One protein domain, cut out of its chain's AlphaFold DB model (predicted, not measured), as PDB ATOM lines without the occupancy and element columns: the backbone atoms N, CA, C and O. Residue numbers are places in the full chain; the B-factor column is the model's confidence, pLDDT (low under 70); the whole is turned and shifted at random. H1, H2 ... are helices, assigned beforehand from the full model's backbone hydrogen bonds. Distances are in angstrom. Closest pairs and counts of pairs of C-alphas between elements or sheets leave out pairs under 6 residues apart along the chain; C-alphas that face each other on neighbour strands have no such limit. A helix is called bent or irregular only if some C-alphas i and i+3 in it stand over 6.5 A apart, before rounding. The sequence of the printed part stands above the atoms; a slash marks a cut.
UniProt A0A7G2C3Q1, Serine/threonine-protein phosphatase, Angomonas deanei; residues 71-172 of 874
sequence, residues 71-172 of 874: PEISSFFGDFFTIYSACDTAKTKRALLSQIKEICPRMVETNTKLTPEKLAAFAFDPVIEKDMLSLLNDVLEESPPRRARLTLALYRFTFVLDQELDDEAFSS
ATOM      1  N   PRO A  71      71.565  64.968  79.387       58.34
ATOM      2  CA  PRO A  71      70.750  64.612  78.221       58.34
ATOM      3  C   PRO A  71      70.623  63.101  77.955       58.34
ATOM      4  O   PRO A  71      69.560  62.655  77.537       58.34
ATOM      5  N   GLU A  72      71.661  62.302  78.229       69.81
ATOM      6  CA  GLU A  72      71.627  60.838  78.075       69.81
ATOM      7  C   GLU A  72      70.723  60.201  79.150       69.81
ATOM      8  O   GLU A  72      69.883  59.361  78.831       69.81
ATOM      9  N   ILE A  73      70.783  60.696  80.397       70.50
ATOM     10  CA  ILE A  73      69.836  60.321  81.468       70.50
ATOM     11  C   ILE A  73      68.398  60.731  81.100       70.50
ATOM     12  O   ILE A  73      67.457  59.975  81.333       70.50
ATOM     13  N   SER A  74      68.211  61.915  80.507       60.97
ATOM     14  CA  SER A  74      66.891  62.413  80.105       60.97
ATOM     15  C   SER A  74      66.290  61.640  78.928       60.97
ATOM     16  O   SER A  74      65.074  61.464  78.904       60.97
ATOM     17  N   SER A  75      67.108  61.163  77.980       69.75
ATOM     18  CA  SER A  75      66.654  60.260  76.910       69.75
ATOM     19  C   SER A  75      66.185  58.936  77.504       69.75
ATOM     20  O   SER A  75      65.036  58.560  77.316       69.75
ATOM     21  N   PHE A  76      67.029  58.313  78.333       79.75
ATOM     22  CA  PHE A  76      66.737  57.057  79.025       79.75
ATOM     23  C   PHE A  76      65.443  57.111  79.864       79.75
ATOM     24  O   PHE A  76      64.680  56.143  79.904       79.75
ATOM     25  N   PHE A  77      65.146  58.250  80.501       76.88
ATOM     26  CA  PHE A  77      63.852  58.470  81.155       76.88
ATOM     27  C   PHE A  77      62.683  58.591  80.174       76.88
ATOM     28  O   PHE A  77      61.605  58.084  80.478       76.88
ATOM     29  N   GLY A  78      62.874  59.236  79.020       66.81
ATOM     30  CA  GLY A  78      61.880  59.282  77.946       66.81
ATOM     31  C   GLY A  78      61.541  57.884  77.430       66.81
ATOM     32  O   GLY A  78      60.367  57.525  77.394       66.81
ATOM     33  N   ASP A  79      62.561  57.069  77.151       79.00
ATOM     34  CA  ASP A  79      62.415  55.684  76.697       79.00
ATOM     35  C   ASP A  79      61.636  54.840  77.724       79.00
ATOM     36  O   ASP A  79      60.621  54.218  77.398       79.00
ATOM     37  N   PHE A  80      62.034  54.886  79.003       85.12
ATOM     38  CA  PHE A  80      61.309  54.196  80.076       85.12
ATOM     39  C   PHE A  80      59.870  54.709  80.253       85.12
ATOM     40  O   PHE A  80      58.949  53.911  80.429       85.12
ATOM     41  N   PHE A  81      59.649  56.028  80.195       78.19
ATOM     42  CA  PHE A  81      58.317  56.614  80.349       78.19
ATOM     43  C   PHE A  81      57.393  56.268  79.174       78.19
ATOM     44  O   PHE A  81      56.195  56.067  79.385       78.19
ATOM     45  N   THR A  82      57.921  56.128  77.954       78.38
ATOM     46  CA  THR A  82      57.170  55.618  76.800       78.38
ATOM     47  C   THR A  82      56.691  54.187  77.046       78.38
ATOM     48  O   THR A  82      55.510  53.910  76.839       78.38
ATOM     49  N   ILE A  83      57.555  53.301  77.555       83.62
ATOM     50  CA  ILE A  83      57.175  51.909  77.846       83.62
ATOM     51  C   ILE A  83      56.186  51.840  79.026       83.62
ATOM     52  O   ILE A  83      55.181  51.138  78.951       83.62
ATOM     53  N   TYR A  84      56.395  52.631  80.083       83.12
ATOM     54  CA  TYR A  84      55.443  52.780  81.193       83.12
ATOM     55  C   TYR A  84      54.067  53.297  80.731       83.12
ATOM     56  O   TYR A  84      53.033  52.838  81.218       83.12
ATOM     57  N   SER A  85      54.040  54.215  79.760       75.62
ATOM     58  CA  SER A  85      52.805  54.763  79.182       75.62
ATOM     59  C   SER A  85      52.041  53.761  78.307       75.62
ATOM     60  O   SER A  85      50.857  53.973  78.058       75.62
ATOM     61  N   ALA A  86      52.680  52.671  77.867       79.62
ATOM     62  CA  ALA A  86      52.037  51.578  77.134       79.62
ATOM     63  C   ALA A  86      51.317  50.561  78.050       79.62
ATOM     64  O   ALA A  86      50.721  49.604  77.561       79.62
ATOM     65  N   CYS A  87      51.341  50.751  79.376       80.75
ATOM     66  CA  CYS A  87      50.565  49.945  80.319       80.75
ATOM     67  C   CYS A  87      49.105  50.424  80.414       80.75
ATOM     68  O   CYS A  87      48.815  51.410  81.097       80.75
ATOM     69  N   ASP A  88      48.175  49.652  79.843       74.06
ATOM     70  CA  ASP A  88      46.729  49.947  79.796       74.06
ATOM     71  C   ASP A  88      46.036  50.179  81.159       74.06
ATOM     72  O   ASP A  88      44.913  50.683  81.199       74.06
ATOM     73  N   THR A  89      46.632  49.781  82.294       76.38
ATOM     74  CA  THR A  89      45.964  49.839  83.610       76.38
ATOM     75  C   THR A  89      46.894  50.258  84.748       76.38
ATOM     76  O   THR A  89      48.058  49.861  84.801       76.38
ATOM     77  N   ALA A  90      46.354  50.941  85.765       73.19
ATOM     78  CA  ALA A  90      47.077  51.249  87.006       73.19
ATOM     79  C   ALA A  90      47.603  49.995  87.748       73.19
ATOM     80  O   ALA A  90      48.547  50.081  88.537       73.19
ATOM     81  N   LYS A  91      47.030  48.811  87.475       77.19
ATOM     82  CA  LYS A  91      47.497  47.521  88.004       77.19
ATOM     83  C   LYS A  91      48.744  47.012  87.273       77.19
ATOM     84  O   LYS A  91      49.673  46.557  87.937       77.19
ATOM     85  N   THR A  92      48.782  47.085  85.941       81.88
ATOM     86  CA  THR A  92      49.960  46.694  85.144       81.88
ATOM     87  C   THR A  92      51.096  47.702  85.315       81.88
ATOM     88  O   THR A  92      52.226  47.287  85.563       81.88
ATOM     89  N   LYS A  93      50.786  49.008  85.368       83.19
ATOM     90  CA  LYS A  93      51.731  50.062  85.779       83.19
ATOM     91  C   LYS A  93      52.381  49.752  87.147       83.19
ATOM     92  O   LYS A  93      53.605  49.690  87.227       83.19
ATOM     93  N   ARG A  94      51.605  49.459  88.209       84.06
ATOM     94  CA  ARG A  94      52.166  49.098  89.538       84.06
ATOM     95  C   ARG A  94      52.988  47.810  89.519       84.06
ATOM     96  O   ARG A  94      54.001  47.723  90.210       84.06
ATOM     97  N   ALA A  95      52.560  46.801  88.757       84.69
ATOM     98  CA  ALA A  95      53.307  45.551  88.630       84.69
ATOM     99  C   ALA A  95      54.702  45.798  88.034       84.69
ATOM    100  O   ALA A  95      55.689  45.326  88.600       84.69
ATOM    101  N   LEU A  96      54.787  46.614  86.975       87.75
ATOM    102  CA  LEU A  96      56.051  47.055  86.384       87.75
ATOM    103  C   LEU A  96      56.928  47.789  87.411       87.75
ATOM    104  O   LEU A  96      58.065  47.380  87.633       87.75
ATOM    105  N   LEU A  97      56.420  48.830  88.081       88.00
ATOM    106  CA  LEU A  97      57.228  49.606  89.036       88.00
ATOM    107  C   LEU A  97      57.739  48.748  90.205       88.00
ATOM    108  O   LEU A  97      58.901  48.870  90.593       88.00
ATOM    109  N   SER A  98      56.918  47.823  90.709       86.69
ATOM    110  CA  SER A  98      57.313  46.854  91.738       86.69
ATOM    111  C   SER A  98      58.432  45.913  91.262       86.69
ATOM    112  O   SER A  98      59.432  45.731  91.962       86.69
ATOM    113  N   GLN A  99      58.334  45.384  90.036       87.94
ATOM    114  CA  GLN A  99      59.380  44.552  89.428       87.94
ATOM    115  C   GLN A  99      60.694  45.328  89.252       87.94
ATOM    116  O   GLN A  99      61.759  44.828  89.622       87.94
ATOM    117  N   ILE A 100      60.637  46.577  88.781       89.75
ATOM    118  CA  ILE A 100      61.816  47.450  88.670       89.75
ATOM    119  C   ILE A 100      62.440  47.727  90.047       89.75
ATOM    120  O   ILE A 100      63.663  47.657  90.189       89.75
ATOM    121  N   LYS A 101      61.630  47.942  91.093       86.38
ATOM    122  CA  LYS A 101      62.121  48.095  92.475       86.38
ATOM    123  C   LYS A 101      62.790  46.833  93.032       86.38
ATOM    124  O   LYS A 101      63.709  46.964  93.840       86.38
ATOM    125  N   GLU A 102      62.413  45.632  92.589       87.56
ATOM    126  CA  GLU A 102      63.127  44.388  92.931       87.56
ATOM    127  C   GLU A 102      64.435  44.213  92.128       87.56
ATOM    128  O   GLU A 102      65.443  43.725  92.654       87.56
ATOM    129  N   ILE A 103      64.423  44.612  90.854       88.06
ATOM    130  CA  ILE A 103      65.525  44.434  89.899       88.06
ATOM    131  C   ILE A 103      66.674  45.419  90.159       88.06
ATOM    132  O   ILE A 103      67.830  44.997  90.267       88.06
ATOM    133  N   CYS A 104      66.386  46.716  90.301       86.94
ATOM    134  CA  CYS A 104      67.407  47.762  90.391       86.94
ATOM    135  C   CYS A 104      68.458  47.527  91.500       86.94
ATOM    136  O   CYS A 104      69.652  47.587  91.195       86.94
ATOM    137  N   PRO A 105      68.103  47.162  92.753       82.94
ATOM    138  CA  PRO A 105      69.093  46.855  93.792       82.94
ATOM    139  C   PRO A 105      70.097  45.756  93.408       82.94
ATOM    140  O   PRO A 105      71.212  45.743  93.927       82.94
ATOM    141  N   ARG A 106      69.732  44.851  92.487       83.88
ATOM    142  CA  ARG A 106      70.596  43.770  91.984       83.88
ATOM    143  C   ARG A 106      71.500  44.230  90.836       83.88
ATOM    144  O   ARG A 106      72.591  43.685  90.690       83.88
ATOM    145  N   MET A 107      71.095  45.223  90.042       82.75
ATOM    146  CA  MET A 107      71.892  45.766  88.925       82.75
ATOM    147  C   MET A 107      73.024  46.699  89.393       82.75
ATOM    148  O   MET A 107      74.103  46.688  88.796       82.75
ATOM    149  N   VAL A 108      72.820  47.455  90.486       81.19
ATOM    150  CA  VAL A 108      73.842  48.352  91.084       81.19
ATOM    151  C   VAL A 108      75.078  47.586  91.589       81.19
ATOM    152  O   VAL A 108      76.157  48.166  91.717       81.19
ATOM    153  N   GLU A 109      74.967  46.285  91.877       77.88
ATOM    154  CA  GLU A 109      76.105  45.492  92.347       77.88
ATOM    155  C   GLU A 109      77.261  45.485  91.324       77.88
ATOM    156  O   GLU A 109      77.116  45.084  90.166       77.88
ATOM    157  N   THR A 110      78.462  45.867  91.778       67.62
ATOM    158  CA  THR A 110      79.679  45.916  90.944       67.62
ATOM    159  C   THR A 110      80.007  44.558  90.316       67.62
ATOM    160  O   THR A 110      80.456  44.496  89.178       67.62
ATOM    161  N   ASN A 111      79.723  43.475  91.048       69.12
ATOM    162  CA  ASN A 111      79.787  42.087  90.585       69.12
ATOM    163  C   ASN A 111      78.372  41.484  90.535       69.12
ATOM    164  O   ASN A 111      78.117  40.459  91.177       69.12
ATOM    165  N   THR A 112      77.439  42.160  89.854       75.31
ATOM    166  CA  THR A 112      76.050  41.698  89.754       75.31
ATOM    167  C   THR A 112      75.971  40.259  89.251       75.31
ATOM    168  O   THR A 112      76.699  39.833  88.354       75.31
ATOM    169  N   LYS A 113      75.076  39.489  89.871       75.81
ATOM    170  CA  LYS A 113      74.753  38.115  89.467       75.81
ATOM    171  C   LYS A 113      73.516  38.052  88.576       75.81
ATOM    172  O   LYS A 113      73.090  36.942  88.245       75.81
ATOM    173  N   LEU A 114      72.924  39.197  88.240       81.00
ATOM    174  CA  LEU A 114      71.854  39.284  87.258       81.00
ATOM    175  C   LEU A 114      72.456  39.074  85.861       81.00
ATOM    176  O   LEU A 114      73.550  39.549  85.573       81.00
ATOM    177  N   THR A 115      71.768  38.300  85.034       83.69
ATOM    178  CA  THR A 115      72.156  37.977  83.655       83.69
ATOM    179  C   THR A 115      70.898  38.058  82.786       83.69
ATOM    180  O   THR A 115      69.803  37.952  83.353       83.69
ATOM    181  N   PRO A 116      70.995  38.226  81.455       82.00
ATOM    182  CA  PRO A 116      69.819  38.382  80.593       82.00
ATOM    183  C   PRO A 116      68.779  37.260  80.744       82.00
ATOM    184  O   PRO A 116      67.581  37.520  80.736       82.00
ATOM    185  N   GLU A 117      69.205  36.020  81.005       78.00
ATOM    186  CA  GLU A 117      68.307  34.871  81.213       78.00
ATOM    187  C   GLU A 117      67.577  34.919  82.566       78.00
ATOM    188  O   GLU A 117      66.510  34.331  82.721       78.00
ATOM    189  N   LYS A 118      68.143  35.614  83.561       80.94
ATOM    190  CA  LYS A 118      67.497  35.875  84.860       80.94
ATOM    191  C   LYS A 118      66.642  37.133  84.827       80.94
ATOM    192  O   LYS A 118      65.730  37.248  85.634       80.94
ATOM    193  N   LEU A 119      66.945  38.062  83.924       82.69
ATOM    194  CA  LEU A 119      66.116  39.227  83.645       82.69
ATOM    195  C   LEU A 119      64.835  38.795  82.908       82.69
ATOM    196  O   LEU A 119      63.742  39.109  83.356       82.69
ATOM    197  N   ALA A 120      64.966  37.949  81.882       79.88
ATOM    198  CA  ALA A 120      63.851  37.299  81.183       79.88
ATOM    199  C   ALA A 120      63.085  36.256  82.035       79.88
ATOM    200  O   ALA A 120      62.112  35.671  81.572       79.88
ATOM    201  N   ALA A 121      63.510  36.006  83.280       80.50
ATOM    202  CA  ALA A 121      62.753  35.211  84.249       80.50
ATOM    203  C   ALA A 121      61.775  36.058  85.093       80.50
ATOM    204  O   ALA A 121      60.993  35.494  85.862       80.50
ATOM    205  N   PHE A 122      61.800  37.391  84.968       80.06
ATOM    206  CA  PHE A 122      60.765  38.264  85.518       80.06
ATOM    207  C   PHE A 122      59.586  38.325  84.544       80.06
ATOM    208  O   PHE A 122      59.742  38.725  83.395       80.06
ATOM    209  N   ALA A 123      58.400  37.941  85.018       77.00
ATOM    210  CA  ALA A 123      57.172  37.963  84.230       77.00
ATOM    211  C   ALA A 123      56.621  39.396  84.101       77.00
ATOM    212  O   ALA A 123      55.700  39.784  84.825       77.00
ATOM    213  N   PHE A 124      57.222  40.184  83.209       84.38
ATOM    214  CA  PHE A 124      56.669  41.458  82.746       84.38
ATOM    215  C   PHE A 124      55.338  41.243  82.001       84.38
ATOM    216  O   PHE A 124      54.979  40.119  81.647       84.38
ATOM    217  N   ASP A 125      54.590  42.320  81.761       81.88
ATOM    218  CA  ASP A 125      53.388  42.247  80.926       81.88
ATOM    219  C   ASP A 125      53.784  42.033  79.443       81.88
ATOM    220  O   ASP A 125      54.630  42.786  78.946       81.88
ATOM    221  N   PRO A 126      53.203  41.053  78.715       79.88
ATOM    222  CA  PRO A 126      53.595  40.720  77.340       79.88
ATOM    223  C   PRO A 126      53.521  41.868  76.322       79.88
ATOM    224  O   PRO A 126      54.136  41.764  75.260       79.88
ATOM    225  N   VAL A 127      52.779  42.946  76.606       83.50
ATOM    226  CA  VAL A 127      52.737  44.145  75.746       83.50
ATOM    227  C   VAL A 127      54.070  44.903  75.777       83.50
ATOM    228  O   VAL A 127      54.508  45.414  74.750       83.50
ATOM    229  N   ILE A 128      54.727  44.948  76.938       85.56
ATOM    230  CA  ILE A 128      55.939  45.746  77.194       85.56
ATOM    231  C   ILE A 128      57.200  44.907  77.432       85.56
ATOM    232  O   ILE A 128      58.303  45.450  77.403       85.56
ATOM    233  N   GLU A 129      57.055  43.598  77.670       86.00
ATOM    234  CA  GLU A 129      58.123  42.663  78.047       86.00
ATOM    235  C   GLU A 129      59.370  42.814  77.168       86.00
ATOM    236  O   GLU A 129      60.468  43.018  77.681       86.00
ATOM    237  N   LYS A 130      59.201  42.785  75.842       86.06
ATOM    238  CA  LYS A 130      60.304  42.890  74.877       86.06
ATOM    239  C   LYS A 130      61.115  44.179  75.046       86.06
ATOM    240  O   LYS A 130      62.345  44.134  75.020       86.06
ATOM    241  N   ASP A 131      60.437  45.312  75.185       86.62
ATOM    242  CA  ASP A 131      61.078  46.627  75.143       86.62
ATOM    243  C   ASP A 131      61.643  47.002  76.524       86.62
ATOM    244  O   ASP A 131      62.755  47.525  76.611       86.62
ATOM    245  N   MET A 132      60.976  46.583  77.611       89.94
ATOM    246  CA  MET A 132      61.548  46.615  78.963       89.94
ATOM    247  C   MET A 132      62.799  45.743  79.092       89.94
ATOM    248  O   MET A 132      63.784  46.170  79.699       89.94
ATOM    249  N   LEU A 133      62.780  44.525  78.538       88.31
ATOM    250  CA  LEU A 133      63.941  43.639  78.550       88.31
ATOM    251  C   LEU A 133      65.085  44.186  77.690       88.31
ATOM    252  O   LEU A 133      66.232  43.955  78.056       88.31
ATOM    253  N   SER A 134      64.819  44.921  76.603       88.88
ATOM    254  CA  SER A 134      65.878  45.642  75.879       88.88
ATOM    255  C   SER A 134      66.530  46.672  76.800       88.88
ATOM    256  O   SER A 134      67.679  46.489  77.192       88.88
ATOM    257  N   LEU A 135      65.751  47.656  77.266       88.75
ATOM    258  CA  LEU A 135      66.229  48.779  78.079       88.75
ATOM    259  C   LEU A 135      67.024  48.329  79.319       88.75
ATOM    260  O   LEU A 135      68.035  48.926  79.685       88.75
ATOM    261  N   LEU A 136      66.581  47.259  79.981       89.69
ATOM    262  CA  LEU A 136      67.252  46.709  81.159       89.69
ATOM    263  C   LEU A 136      68.493  45.861  80.826       89.69
ATOM    264  O   LEU A 136      69.398  45.792  81.657       89.69
ATOM    265  N   ASN A 137      68.567  45.234  79.647       89.69
ATOM    266  CA  ASN A 137      69.796  44.585  79.179       89.69
ATOM    267  C   ASN A 137      70.837  45.623  78.735       89.69
ATOM    268  O   ASN A 137      71.999  45.487  79.108       89.69
ATOM    269  N   ASP A 138      70.418  46.700  78.065       88.44
ATOM    270  CA  ASP A 138      71.288  47.824  77.693       88.44
ATOM    271  C   ASP A 138      71.961  48.425  78.950       88.44
ATOM    272  O   ASP A 138      73.178  48.617  79.007       88.44
ATOM    273  N   VAL A 139      71.197  48.597  80.040       87.38
ATOM    274  CA  VAL A 139      71.727  49.011  81.355       87.38
ATOM    275  C   VAL A 139      72.590  47.927  82.029       87.38
ATOM    276  O   VAL A 139      73.443  48.269  82.847       87.38
ATOM    277  N   LEU A 140      72.420  46.632  81.730       86.69
ATOM    278  CA  LEU A 140      73.294  45.569  82.255       86.69
ATOM    279  C   LEU A 140      74.667  45.544  81.572       86.69
ATOM    280  O   LEU A 140      75.667  45.371  82.279       86.69
ATOM    281  N   GLU A 141      74.715  45.718  80.248       86.56
ATOM    282  CA  GLU A 141      75.958  45.732  79.457       86.56
ATOM    283  C   GLU A 141      76.856  46.938  79.780       86.56
ATOM    284  O   GLU A 141      78.076  46.874  79.611       86.56
ATOM    285  N   GLU A 142      76.274  48.005  80.330       85.88
ATOM    286  CA  GLU A 142      76.994  49.199  80.761       85.88
ATOM    287  C   GLU A 142      78.097  48.963  81.807       85.88
ATOM    288  O   GLU A 142      78.058  48.066  82.661       85.88
ATOM    289  N   SER A 143      79.088  49.859  81.783       81.06
ATOM    290  CA  SER A 143      80.196  49.868  82.740       81.06
ATOM    291  C   SER A 143      79.677  50.010  84.183       81.06
ATOM    292  O   SER A 143      78.704  50.730  84.409       81.06
ATOM    293  N   PRO A 144      80.302  49.385  85.206       75.31
ATOM    294  CA  PRO A 144      79.755  49.397  86.566       75.31
ATOM    295  C   PRO A 144      79.418  50.790  87.148       75.31
ATOM    296  O   PRO A 144      78.393  50.879  87.826       75.31
ATOM    297  N   PRO A 145      80.181  51.878  86.886       70.69
ATOM    298  CA  PRO A 145      79.784  53.232  87.284       70.69
ATOM    299  C   PRO A 145      78.547  53.748  86.530       70.69
ATOM    300  O   PRO A 145      77.611  54.235  87.168       70.69
ATOM    301  N   ARG A 146      78.501  53.601  85.195       78.94
ATOM    302  CA  ARG A 146      77.370  54.055  84.363       78.94
ATOM    303  C   ARG A 146      76.099  53.260  84.672       78.94
ATOM    304  O   ARG A 146      75.074  53.859  84.994       78.94
ATOM    305  N   ARG A 147      76.188  51.925  84.734       86.00
ATOM    306  CA  ARG A 147      75.091  51.045  85.172       86.00
ATOM    307  C   ARG A 147      74.540  51.466  86.529       86.00
ATOM    308  O   ARG A 147      73.325  51.585  86.672       86.00
ATOM    309  N   ALA A 148      75.399  51.722  87.520       75.06
ATOM    310  CA  ALA A 148      74.953  52.159  88.842       75.06
ATOM    311  C   ALA A 148      74.194  53.499  88.797       75.06
ATOM    312  O   ALA A 148      73.201  53.645  89.511       75.06
ATOM    313  N   ARG A 149      74.610  54.442  87.939       75.62
ATOM    314  CA  ARG A 149      73.955  55.748  87.761       75.62
ATOM    315  C   ARG A 149      72.593  55.629  87.063       75.62
ATOM    316  O   ARG A 149      71.607  56.090  87.634       75.62
ATOM    317  N   LEU A 150      72.498  54.935  85.919       82.06
ATOM    318  CA  LEU A 150      71.214  54.677  85.229       82.06
ATOM    319  C   LEU A 150      70.237  53.910  86.123       82.06
ATOM    320  O   LEU A 150      69.071  54.273  86.242       82.06
ATOM    321  N   THR A 151      70.727  52.881  86.817       83.56
ATOM    322  CA  THR A 151      69.903  52.072  87.720       83.56
ATOM    323  C   THR A 151      69.375  52.890  88.900       83.56
ATOM    324  O   THR A 151      68.220  52.729  89.287       83.56
ATOM    325  N   LEU A 152      70.190  53.779  89.483       75.56
ATOM    326  CA  LEU A 152      69.753  54.659  90.571       75.56
ATOM    327  C   LEU A 152      68.748  55.712  90.083       75.56
ATOM    328  O   LEU A 152      67.788  56.004  90.798       75.56
ATOM    329  N   ALA A 153      68.948  56.255  88.879       71.81
ATOM    330  CA  ALA A 153      68.023  57.178  88.232       71.81
ATOM    331  C   ALA A 153      66.655  56.509  87.996       71.81
ATOM    332  O   ALA A 153      65.639  57.005  88.485       71.81
ATOM    333  N   LEU A 154      66.643  55.328  87.363       82.31
ATOM    334  CA  LEU A 154      65.451  54.503  87.148       82.31
ATOM    335  C   LEU A 154      64.740  54.175  88.469       82.31
ATOM    336  O   LEU A 154      63.548  54.440  88.618       82.31
ATOM    337  N   TYR A 155      65.480  53.665  89.459       80.94
ATOM    338  CA  TYR A 155      64.934  53.317  90.770       80.94
ATOM    339  C   TYR A 155      64.262  54.517  91.442       80.94
ATOM    340  O   TYR A 155      63.132  54.390  91.904       80.94
ATOM    341  N   ARG A 156      64.896  55.699  91.439       71.12
ATOM    342  CA  ARG A 156      64.311  56.941  91.975       71.12
ATOM    343  C   ARG A 156      63.027  57.337  91.243       71.12
ATOM    344  O   ARG A 156      62.035  57.648  91.898       71.12
ATOM    345  N   PHE A 157      63.006  57.256  89.915       74.81
ATOM    346  CA  PHE A 157      61.829  57.597  89.113       74.81
ATOM    347  C   PHE A 157      60.630  56.673  89.388       74.81
ATOM    348  O   PHE A 157      59.498  57.144  89.443       74.81
ATOM    349  N   THR A 158      60.857  55.396  89.721       80.12
ATOM    350  CA  THR A 158      59.765  54.505  90.164       80.12
ATOM    351  C   THR A 158      59.114  54.896  91.500       80.12
ATOM    352  O   THR A 158      58.063  54.352  91.829       80.12
ATOM    353  N   PHE A 159      59.679  55.816  92.293       70.25
ATOM    354  CA  PHE A 159      58.970  56.396  93.447       70.25
ATOM    355  C   PHE A 159      58.075  57.562  93.043       70.25
ATOM    356  O   PHE A 159      56.973  57.654  93.565       70.25
ATOM    357  N   VAL A 160      58.502  58.386  92.081       65.50
ATOM    358  CA  VAL A 160      57.657  59.441  91.500       65.50
ATOM    359  C   VAL A 160      56.415  58.808  90.869       65.50
ATOM    360  O   VAL A 160      55.296  59.164  91.222       65.50
ATOM    361  N   LEU A 161      56.608  57.786  90.030       73.56
ATOM    362  CA  LEU A 161      55.501  57.107  89.360       73.56
ATOM    363  C   LEU A 161      54.628  56.251  90.298       73.56
ATOM    364  O   LEU A 161      53.437  56.147  90.045       73.56
ATOM    365  N   ASP A 162      55.158  55.669  91.386       72.44
ATOM    366  CA  ASP A 162      54.298  54.985  92.377       72.44
ATOM    367  C   ASP A 162      53.387  55.991  93.096       72.44
ATOM    368  O   ASP A 162      52.219  55.686  93.316       72.44
ATOM    369  N   GLN A 163      53.881  57.196  93.412       60.47
ATOM    370  CA  GLN A 163      53.040  58.251  93.986       60.47
ATOM    371  C   GLN A 163      51.963  58.693  92.984       60.47
ATOM    372  O   GLN A 163      50.791  58.710  93.340       60.47
ATOM    373  N   GLU A 164      52.319  58.896  91.709       62.38
ATOM    374  CA  GLU A 164      51.332  59.149  90.646       62.38
ATOM    375  C   GLU A 164      50.296  58.013  90.496       62.38
ATOM    376  O   GLU A 164      49.153  58.276  90.127       62.38
ATOM    377  N   LEU A 165      50.658  56.757  90.787       65.75
ATOM    378  CA  LEU A 165      49.740  55.611  90.743       65.75
ATOM    379  C   LEU A 165      48.852  55.473  91.969       65.75
ATOM    380  O   LEU A 165      47.719  54.994  91.855       65.75
ATOM    381  N   ASP A 166      49.376  55.806  93.142       53.88
ATOM    382  CA  ASP A 166      48.608  55.889  94.376       53.88
ATOM    383  C   ASP A 166      47.585  57.027  94.259       53.88
ATOM    384  O   ASP A 166      46.406  56.774  94.499       53.88
ATOM    385  N   ASP A 167      47.955  58.166  93.671       48.75
ATOM    386  CA  ASP A 167      47.010  59.210  93.256       48.75
ATOM    387  C   ASP A 167      46.002  58.716  92.183       48.75
ATOM    388  O   ASP A 167      44.825  59.060  92.259       48.75
ATOM    389  N   GLU A 168      46.395  57.861  91.219       47.28
ATOM    390  CA  GLU A 168      45.483  57.242  90.219       47.28
ATOM    391  C   GLU A 168      44.548  56.140  90.782       47.28
ATOM    392  O   GLU A 168      43.620  55.738  90.077       47.28
ATOM    393  N   ALA A 169      44.767  55.589  91.990       41.44
ATOM    394  CA  ALA A 169      43.991  54.420  92.457       41.44
ATOM    395  C   ALA A 169      43.573  54.382  93.938       41.44
ATOM    396  O   ALA A 169      42.778  53.519  94.309       41.44
ATOM    397  N   PHE A 170      44.007  55.333  94.767       34.09
ATOM    398  CA  PHE A 170      43.208  55.751  95.930       34.09
ATOM    399  C   PHE A 170      41.876  56.370  95.475       34.09
ATOM    400  O   PHE A 170      40.885  56.363  96.195       34.09
ATOM    401  N   SER A 171      41.890  56.874  94.244       39.44
ATOM    402  CA  SER A 171      40.851  57.624  93.570       39.44
ATOM    403  C   SER A 171      39.956  56.710  92.700       39.44
ATOM    404  O   SER A 171      38.736  56.858  92.678       39.44
ATOM    405  N   SER A 172      40.501  55.641  92.096       39.19
ATOM    406  CA  SER A 172      39.702  54.514  91.574       39.19
ATOM    407  C   SER A 172      39.253  53.560  92.705       39.19
ATOM    408  O   SER A 172      39.772  52.446  92.842       39.19
TER     409      SER A 172
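Overview. This is residues 71 to 172 of the 874 residues of the protein "Serine/threonine-protein phosphatase" of Angomonas deanei (UniProt A0A7G2C3Q1). Four helices form two layers of two: H2 and H5 run side by side in opposite directions, and H1 and H4 do so over them, with the short H3 packing on H4 at one edge. The H2 and H5 pair is close, while the layers meet at few places. The printed part has 102 residues with five named helices, H1 to H5, no named strand, and is all helix. It is compact, with a radius of gyration of the C-alphas of 13.3 A and spans of 42 by 28 by 20 A.

Along the chain. Find C-alpha 71 at (70.750, 64.612, 78.221); H1, residues 71 to 85, runs 20.5 A from there. Next come H2, residues 90 to 107, 25.5 A, and H3, residues 116 to 119. H2 is only just irregular: C-alphas 102 and 105 are 6.51 A apart. H4, residues 129 to 141, covers 18.2 A, and H5, residues 144 to 169, covers 36.6 A to C-alpha 169 at (43.991, 54.420, 92.457).

Arrangement. H1, H4 and H5 form an up-and-down bundle, each running against the one before. H1 touches H4 with residues 80 to 83 alone, closest at the C-alphas of Ile 83 and Met 132, 7.0 A. H4 and H5 are a hairpin, closest at the C-alphas of Val 139 and Arg 147, 5.5 A. H2 touches H5 at a shallow tilt of 24 degrees, opposite ways, closest at the C-alphas of Leu 97 and Thr 158, 5.6 A. H3 touches H4, closest at the C-alphas of Pro 116 and Asn 137, 6.4 A. H1 and H4 have every O i to N i+4 pair within hydrogen-bond range, H2 12 of 14 and H5 20 of 22; H3 is too short for one.

Size, cuts and confidence. The farthest C-alphas, Asn 111 and Ser 171, are 42.0 A apart. The printed part has no cut and no long link. Look for low confidence, under 70, at residues 163 to 172, among others.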